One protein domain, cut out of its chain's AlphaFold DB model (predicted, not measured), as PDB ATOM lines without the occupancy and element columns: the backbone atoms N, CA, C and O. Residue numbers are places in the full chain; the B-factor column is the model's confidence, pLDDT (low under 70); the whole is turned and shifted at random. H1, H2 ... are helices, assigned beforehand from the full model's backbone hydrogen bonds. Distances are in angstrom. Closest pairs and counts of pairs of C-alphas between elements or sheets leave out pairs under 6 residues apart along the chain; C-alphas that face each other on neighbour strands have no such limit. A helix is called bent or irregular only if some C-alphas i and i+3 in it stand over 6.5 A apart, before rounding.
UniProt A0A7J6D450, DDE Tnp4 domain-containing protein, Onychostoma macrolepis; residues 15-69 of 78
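Overview. This is residues 15 to 69 of the 78 residues of the protein "DDE Tnp4 domain-containing protein" of Onychostoma macrolepis (UniProt A0A7J6D450). One long helix, H1, and a shorter one, H3, meet near their last residues in a wide V or L, and between them the chain makes a loop that goes out from the end of H1 through the one-turn helix H2 and folds back into H3. The longer arm of the V, residues 15 to 31 of H1, sticks out alone at one end, and residues 47 to 53, with H2 among them, stick out at the other; between them lies a smaller body where the last part of H1 packs on H3. The printed part has 55 residues with three named helices, in the order H1, H2, H3, and no named strand; the class is all helix. The whole is only just extended, close to loose, with a radius of gyration of the C-alphas of 15.3 A. It spans 51 by 21 by 16 A, a rod in outline, and the two free stretches make much of that length.

Arrangement. The longest helix is H1, residues 15 to 38. H1 touches H3, residues 54 to 68, with 6 pairs of C-alphas within 8 A. Their closest C-alphas are those of Ile 36 and Ala 65, 5.9 A apart. H1 touches H3 with residues 32 to 36 alone, and H3 touches H1 with residues 61 to 66 alone. The lines of the two helices are about perpendicular, at 74 degrees, and their centres are 19.5 A apart. H2, residues 48 to 51, touches no helix. H1 and H2 are apart, with no C-alpha of the one within 8 A of the other. H2 and H3 meet only through their link. In H1 every pair of O of residue i and N of residue i+4 is within hydrogen-bond range, and in H3 10 of 11 such pairs are. H2, with 4 residues, is too short for such a pair, but its one pair of O of residue i and N of residue i+3 is within range.

Along the chain. H1 has 24 residues, Glu 15 to Glu 38, and measures 34.2 A from first to last C-alpha. It begins at C-alpha 15, at (22.304, 14.740, 11.832), and ends at C-alpha 38, at (45.420, -3.084, -5.948); from the one to the other x rises while y and z fall. H3 has 15 residues, Ile 54 to Gln 68, and measures 20.3 A. Along H3 x falls again, from C-alpha 54 at (55.726, 10.134, -10.953) to C-alpha 68 at (39.718, -1.278, -16.124). H2 is Leu 48 to Ala 51, and its C-alpha 48 is at (65.168, 6.901, -11.882). No helix is bent or irregular.

Size, cuts and confidence. The two C-alphas farthest apart are those of Glu 15 and Ala 49, at 50.9 A, one in each of the stretches that stand free. The first and last printed C-alphas, of Glu 15 and Asn 69, are 33.7 A apart. Without the stretches that stand free, the body has 31 residues, spans 23 by 17 by 14 A and has a radius of gyration of 8.9 A. The link from H1 to H2, with 9 residues between them, is short, and the link from H2 to H3, with 2 residues, is tight; no link is long. The printed part has no cut, and it runs from residue 15 to residue 69 of a full chain of 78 residues. The mean pLDDT of the printed part is 88.4, and no printed residue is under 70.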
ATOM      1  N   GLU A  15      20.927  15.176  11.566       89.50
ATOM      2  CA  GLU A  15      22.304  14.740  11.832       89.50
ATOM      3  C   GLU A  15      22.565  13.303  11.366       89.50
ATOM      4  O   GLU A  15      23.653  12.991  10.869       89.50
ATOM      5  N   VAL A  16      21.567  12.420  11.478       90.75
ATOM      6  CA  VAL A  16      21.645  11.056  10.934       90.75
ATOM      7  C   VAL A  16      21.790  11.086   9.412       90.75
ATOM      8  O   VAL A  16      22.631  10.359   8.880       90.75
ATOM      9  N   LEU A  17      21.014  11.916   8.709       93.38
ATOM     10  CA  LEU A  17      21.088  12.023   7.247       93.38
ATOM     11  C   LEU A  17      22.456  12.537   6.791       93.38
ATOM     12  O   LEU A  17      23.104  11.899   5.960       93.38
ATOM     13  N   VAL A  18      22.947  13.617   7.403       93.69
ATOM     14  CA  VAL A  18      24.271  14.184   7.097       93.69
ATOM     15  C   VAL A  18      25.375  13.156   7.351       93.69
ATOM     16  O   VAL A  18      26.259  12.958   6.517       93.69
ATOM     17  N   THR A  19      25.298  12.435   8.473       92.50
ATOM     18  CA  THR A  19      26.277  11.391   8.811       92.50
ATOM     19  C   THR A  19      26.246  10.245   7.799       92.50
ATOM     20  O   THR A  19      27.301   9.752   7.393       92.50
ATOM     21  N   GLN A  20      25.058   9.828   7.348       92.25
ATOM     22  CA  GLN A  20      24.924   8.801   6.314       92.25
ATOM     23  C   GLN A  20      25.520   9.251   4.981       92.25
ATOM     24  O   GLN A  20      26.199   8.454   4.334       92.25
ATOM     25  N   ASP A  21      25.313  10.499   4.571       94.31
ATOM     26  CA  ASP A  21      25.853  11.006   3.308       94.31
ATOM     27  C   ASP A  21      27.379  11.125   3.340       94.31
ATOM     28  O   ASP A  21      28.054  10.676   2.406       94.31
ATOM     29  N   ILE A  22      27.947  11.597   4.453       94.06
ATOM     30  CA  ILE A  22      29.400  11.591   4.670       94.06
ATOM     31  C   ILE A  22      29.941  10.157   4.630       94.06
ATOM     32  O   ILE A  22      30.944   9.886   3.962       94.06
ATOM     33  N   ALA A  23      29.273   9.212   5.297       94.00
ATOM     34  CA  ALA A  23      29.681   7.810   5.298       94.00
ATOM     35  C   ALA A  23      29.630   7.194   3.889       94.00
ATOM     36  O   ALA A  23      30.558   6.486   3.491       94.00
ATOM     37  N   ARG A  24      28.591   7.496   3.098       91.50
ATOM     38  CA  ARG A  24      28.468   7.054   1.698       91.50
ATOM     39  C   ARG A  24      29.611   7.589   0.840       91.50
ATOM     40  O   ARG A  24      30.244   6.809   0.125       91.50
ATOM     41  N   LEU A  25      29.916   8.883   0.950       93.75
ATOM     42  CA  LEU A  25      31.029   9.500   0.227       93.75
ATOM     43  C   LEU A  25      32.370   8.871   0.631       93.75
ATOM     44  O   LEU A  25      33.176   8.517  -0.231       93.75
ATOM     45  N   ARG A  26      32.586   8.648   1.932       93.69
ATOM     46  CA  ARG A  26      33.800   8.010   2.459       93.69
ATOM     47  C   ARG A  26      33.996   6.605   1.893       93.69
ATOM     48  O   ARG A  26      35.092   6.283   1.446       93.69
ATOM     49  N   ILE A  27      32.932   5.804   1.816       93.38
ATOM     50  CA  ILE A  27      32.979   4.468   1.202       93.38
ATOM     51  C   ILE A  27      33.412   4.552  -0.268       93.38
ATOM     52  O   ILE A  27      34.172   3.700  -0.736       93.38
ATOM     53  N   HIS A  28      32.943   5.548  -1.024       88.69
ATOM     54  CA  HIS A  28      33.367   5.732  -2.417       88.69
ATOM     55  C   HIS A  28      34.853   6.072  -2.528       88.69
ATOM     56  O   HIS A  28      35.556   5.442  -3.323       88.69
ATOM     57  N   VAL A  29      35.344   6.992  -1.697       90.38
ATOM     58  CA  VAL A  29      36.764   7.371  -1.657       90.38
ATOM     59  C   VAL A  29      37.645   6.178  -1.273       90.38
ATOM     60  O   VAL A  29      38.601   5.866  -1.980       90.38
ATOM     61  N   GLU A  30      37.297   5.449  -0.212       92.62
ATOM     62  CA  GLU A  30      38.052   4.275   0.240       92.62
ATOM     63  C   GLU A  30      38.113   3.178  -0.829       92.62
ATOM     64  O   GLU A  30      39.172   2.591  -1.059       92.62
ATOM     65  N   ARG A  31      37.004   2.923  -1.538       89.00
ATOM     66  CA  ARG A  31      36.977   1.957  -2.647       89.00
ATOM     67  C   ARG A  31      37.854   2.394  -3.817       89.00
ATOM     68  O   ARG A  31      38.536   1.547  -4.392       89.00
ATOM     69  N   ALA A  32      37.849   3.678  -4.172       87.06
ATOM     70  CA  ALA A  32      38.697   4.204  -5.238       87.06
ATOM     71  C   ALA A  32      40.187   4.071  -4.881       87.06
ATOM     72  O   ALA A  32      40.958   3.521  -5.667       87.06
ATOM     73  N   ILE A  33      40.571   4.470  -3.663       87.38
ATOM     74  CA  ILE A  33      41.944   4.325  -3.155       87.38
ATOM     75  C   ILE A  33      42.367   2.857  -3.160       87.38
ATOM     76  O   ILE A  33      43.446   2.525  -3.650       87.38
ATOM     77  N   ARG A  34      41.512   1.963  -2.650       88.44
ATOM     78  CA  ARG A  34      41.786   0.525  -2.632       88.44
ATOM     79  C   ARG A  34      42.071  -0.010  -4.036       88.44
ATOM     80  O   ARG A  34      43.066  -0.701  -4.215       88.44
ATOM     81  N   ARG A  35      41.257   0.356  -5.031       88.12
ATOM     82  CA  ARG A  35      41.477  -0.065  -6.423       88.12
ATOM     83  C   ARG A  35      42.795   0.431  -6.988       88.12
ATOM     84  O   ARG A  35      43.483  -0.345  -7.629       88.12
ATOM     85  N   ILE A  36      43.156   1.692  -6.746       86.44
ATOM     86  CA  ILE A  36      44.433   2.244  -7.219       86.44
ATOM     87  C   ILE A  36      45.603   1.454  -6.622       86.44
ATOM     88  O   ILE A  36      46.516   1.074  -7.350       86.44
ATOM     89  N   LYS A  37      45.543   1.150  -5.319       84.62
ATOM     90  CA  LYS A  37      46.569   0.355  -4.628       84.62
ATOM     91  C   LYS A  37      46.638  -1.092  -5.126       84.62
ATOM     92  O   LYS A  37      47.722  -1.650  -5.191       84.62
ATOM     93  N   GLU A  38      45.502  -1.696  -5.471       86.06
ATOM     94  CA  GLU A  38      45.420  -3.084  -5.948       86.06
ATOM     95  C   GLU A  38      45.654  -3.231  -7.468       86.06
ATOM     96  O   GLU A  38      45.811  -4.356  -7.936       86.06
ATOM     97  N   ASN A  39      45.702  -2.140  -8.252       81.25
ATOM     98  CA  ASN A  39      45.810  -2.204  -9.722       81.25
ATOM     99  C   ASN A  39      47.213  -2.573 -10.243       81.25
ATOM    100  O   ASN A  39      47.413  -2.666 -11.450       81.25
ATOM    101  N   LYS A  40      48.204  -2.746  -9.361       82.81
ATOM    102  CA  LYS A  40      49.568  -3.206  -9.690       82.81
ATOM    103  C   LYS A  40      50.352  -2.376 -10.716       82.81
ATOM    104  O   LYS A  40      51.447  -2.760 -11.114       82.81
ATOM    105  N   LEU A  41      49.834  -1.214 -11.126       82.56
ATOM    106  CA  LEU A  41      50.482  -0.324 -12.103       82.56
ATOM    107  C   LEU A  41      51.879   0.127 -11.651       82.56
ATOM    108  O   LEU A  41      52.725   0.428 -12.487       82.56
ATOM    109  N   PHE A  42      52.117   0.137 -10.339       80.94
ATOM    110  CA  PHE A  42      53.380   0.520  -9.714       80.94
ATOM    111  C   PHE A  42      54.037  -0.633  -8.932       80.94
ATOM    112  O   PHE A  42      54.857  -0.372  -8.058       80.94
ATOM    113  N   ASP A  43      53.697  -1.896  -9.222       85.38
ATOM    114  CA  ASP A  43      54.319  -3.054  -8.550       85.38
ATOM    115  C   ASP A  43      55.780  -3.267  -8.986       85.38
ATOM    116  O   ASP A  43      56.565  -3.897  -8.279       85.38
ATOM    117  N   ASN A  44      56.154  -2.740 -10.154       84.25
ATOM    118  CA  ASN A  44      57.501  -2.856 -10.699       84.25
ATOM    119  C   ASN A  44      58.382  -1.671 -10.289       84.25
ATOM    120  O   ASN A  44      57.904  -0.558 -10.063       84.25
ATOM    121  N   VAL A  45      59.698  -1.903 -10.263       86.75
ATOM    122  CA  VAL A  45      60.695  -0.858  -9.997       86.75
ATOM    123  C   VAL A  45      60.543   0.272 -11.013       86.75
ATOM    124  O   VAL A  45      60.632   0.045 -12.219       86.75
ATOM    125  N   ILE A  46      60.343   1.493 -10.517       84.88
ATOM    126  CA  ILE A  46      60.263   2.702 -11.338       84.88
ATOM    127  C   ILE A  46      61.695   3.178 -11.626       84.88
ATOM    128  O   ILE A  46      62.411   3.528 -10.685       84.88
ATOM    129  N   PRO A  47      62.144   3.208 -12.896       89.75
ATOM    130  CA  PRO A  47      63.469   3.716 -13.237       89.75
ATOM    131  C   PRO A  47      63.658   5.171 -12.791       89.75
ATOM    132  O   PRO A  47      62.758   5.996 -12.962       89.75
ATOM    133  N   LEU A  48      64.856   5.525 -12.308       89.88
ATOM    134  CA  LEU A  48      65.168   6.901 -11.882       89.88
ATOM    135  C   LEU A  48      64.895   7.941 -12.980       89.88
ATOM    136  O   LEU A  48      64.458   9.049 -12.683       89.88
ATOM    137  N   ALA A  49      65.097   7.564 -14.245       89.75
ATOM    138  CA  ALA A  49      64.865   8.425 -15.403       89.75
ATOM    139  C   ALA A  49      63.415   8.935 -15.514       89.75
ATOM    140  O   ALA A  49      63.198  10.018 -16.045       89.75
ATOM    141  N   ILE A  50      62.431   8.183 -15.001       86.94
ATOM    142  CA  ILE A  50      61.009   8.563 -15.036       86.94
ATOM    143  C   ILE A  50      60.465   8.970 -13.659       86.94
ATOM    144  O   ILE A  50      59.308   9.377 -13.551       86.94
ATOM    145  N   ALA A  51      61.288   8.906 -12.606       86.81
ATOM    146  CA  ALA A  51      60.880   9.234 -11.241       86.81
ATOM    147  C   ALA A  51      60.427  10.700 -11.101       86.81
ATOM    148  O   ALA A  51      59.487  10.984 -10.362       86.81
ATOM    149  N   GLY A  52      61.020  11.622 -11.871       91.44
ATOM    150  CA  GLY A  52      60.591  13.028 -11.920       91.44
ATOM    151  C   GLY A  52      59.164  13.232 -12.453       91.44
ATOM    152  O   GLY A  52      58.529  14.238 -12.149       91.44
ATOM    153  N   SER A  53      58.630  12.255 -13.188       91.62
ATOM    154  CA  SER A  53      57.284  12.268 -13.774       91.62
ATOM    155  C   SER A  53      56.271  11.435 -12.983       91.62
ATOM    156  O   SER A  53      55.165  11.188 -13.468       91.62
ATOM    157  N   ILE A  54      56.595  11.010 -11.756       89.38
ATOM    158  CA  ILE A  54      55.726  10.134 -10.953       89.38
ATOM    159  C   ILE A  54      54.314  10.702 -10.753       89.38
ATOM    160  O   ILE A  54      53.331   9.966 -10.823       89.38
ATOM    161  N   ASN A  55      54.194  12.022 -10.602       91.25
ATOM    162  CA  ASN A  55      52.904  12.696 -10.458       91.25
ATOM    163  C   ASN A  55      52.033  12.544 -11.714       91.25
ATOM    164  O   ASN A  55      50.827  12.338 -11.610       91.25
ATOM    165  N   GLN A  56      52.642  12.605 -12.901       92.06
ATOM    166  CA  GLN A  56      51.944  12.439 -14.179       92.06
ATOM    167  C   GLN A  56      51.514  10.983 -14.367       92.06
ATOM    168  O   GLN A  56      50.372  10.720 -14.744       92.06
ATOM    169  N   LEU A  57      52.397  10.034 -14.034       89.44
ATOM    170  CA  LEU A  57      52.072   8.607 -14.053       89.44
ATOM    171  C   LEU A  57      50.895   8.298 -13.124       89.44
ATOM    172  O   LEU A  57      49.960   7.611 -13.528       89.44
ATOM    173  N   PHE A  58      50.900   8.841 -11.904       88.75
ATOM    174  CA  PHE A  58      49.805   8.660 -10.956       88.75
ATOM    175  C   PHE A  58      48.496   9.284 -11.462       88.75
ATOM    176  O   PHE A  58      47.443   8.649 -11.398       88.75
ATOM    177  N   ALA A  59      48.559  10.487 -12.044       91.38
ATOM    178  CA  ALA A  59      47.396  11.163 -12.614       91.38
ATOM    179  C   ALA A  59      46.735  10.368 -13.755       91.38
ATOM    180  O   ALA A  59      45.515  10.406 -13.882       91.38
ATOM    181  N   VAL A  60      47.512   9.623 -14.549       89.75
ATOM    182  CA  VAL A  60      46.998   8.736 -15.611       89.75
ATOM    183  C   VAL A  60      46.559   7.374 -15.058       89.75
ATOM    184  O   VAL A  60      45.557   6.812 -15.505       89.75
ATOM    185  N   ALA A  61      47.255   6.848 -14.048       88.56
ATOM    186  CA  ALA A  61      46.926   5.580 -13.404       88.56
ATOM    187  C   ALA A  61      45.543   5.598 -12.730       88.56
ATOM    188  O   ALA A  61      44.816   4.609 -12.800       88.56
ATOM    189  N   CYS A  62      45.155   6.718 -12.114       88.44
ATOM    190  CA  CYS A  62      43.859   6.888 -11.454       88.44
ATOM    191  C   CYS A  62      42.642   6.653 -12.381       88.44
ATOM    192  O   CYS A  62      41.826   5.777 -12.075       88.44
ATOM    193  N   PRO A  63      42.482   7.371 -13.513       87.44
ATOM    194  CA  PRO A  63      41.387   7.118 -14.445       87.44
ATOM    195  C   PRO A  63      41.505   5.737 -15.095       87.44
ATOM    196  O   PRO A  63      40.489   5.065 -15.252       87.44
ATOM    197  N   LEU A  64      42.717   5.262 -15.402       87.12
ATOM    198  CA  LEU A  64      42.917   3.932 -15.981       87.12
ATOM    199  C   LEU A  64      42.417   2.820 -15.044       87.12
ATOM    200  O   LEU A  64      41.652   1.953 -15.468       87.12
ATOM    201  N   ALA A  65      42.762   2.896 -13.755       85.44
ATOM    202  CA  ALA A  65      42.254   1.993 -12.724       85.44
ATOM    203  C   ALA A  65      40.727   2.068 -12.595       85.44
ATOM    204  O   ALA A  65      40.078   1.067 -12.290       85.44
ATOM    205  N   ASN A  66      40.129   3.235 -12.838       83.75
ATOM    206  CA  ASN A  66      38.679   3.380 -12.832       83.75
ATOM    207  C   ASN A  66      38.012   2.711 -14.050       83.75
ATOM    208  O   ASN A  66      36.974   2.079 -13.879       83.75
ATOM    209  N   TYR A  67      38.614   2.794 -15.242       81.88
ATOM    210  CA  TYR A  67      38.078   2.199 -16.476       81.88
ATOM    211  C   TYR A  67      38.287   0.682 -16.584       81.88
ATOM    212  O   TYR A  67      37.435  -0.016 -17.127       81.88
ATOM    213  N   GLN A  68      39.406   0.159 -16.079       81.38
ATOM    214  CA  GLN A  68      39.718  -1.278 -16.124       81.38
ATOM    215  C   GLN A  68      38.853  -2.107 -15.163       81.38
ATOM    216  O   GLN A  68      38.658  -3.305 -15.360       81.38
ATOM    217  N   ASN A  69      38.335  -1.479 -14.108       76.06
ATOM    218  CA  ASN A  69      37.530  -2.139 -13.092       76.06
ATOM    219  C   ASN A  69      36.031  -1.940 -13.351       76.06
ATOM    220  O   ASN A  69      35.594  -0.942 -13.916       76.06
TER     221      ASN A  69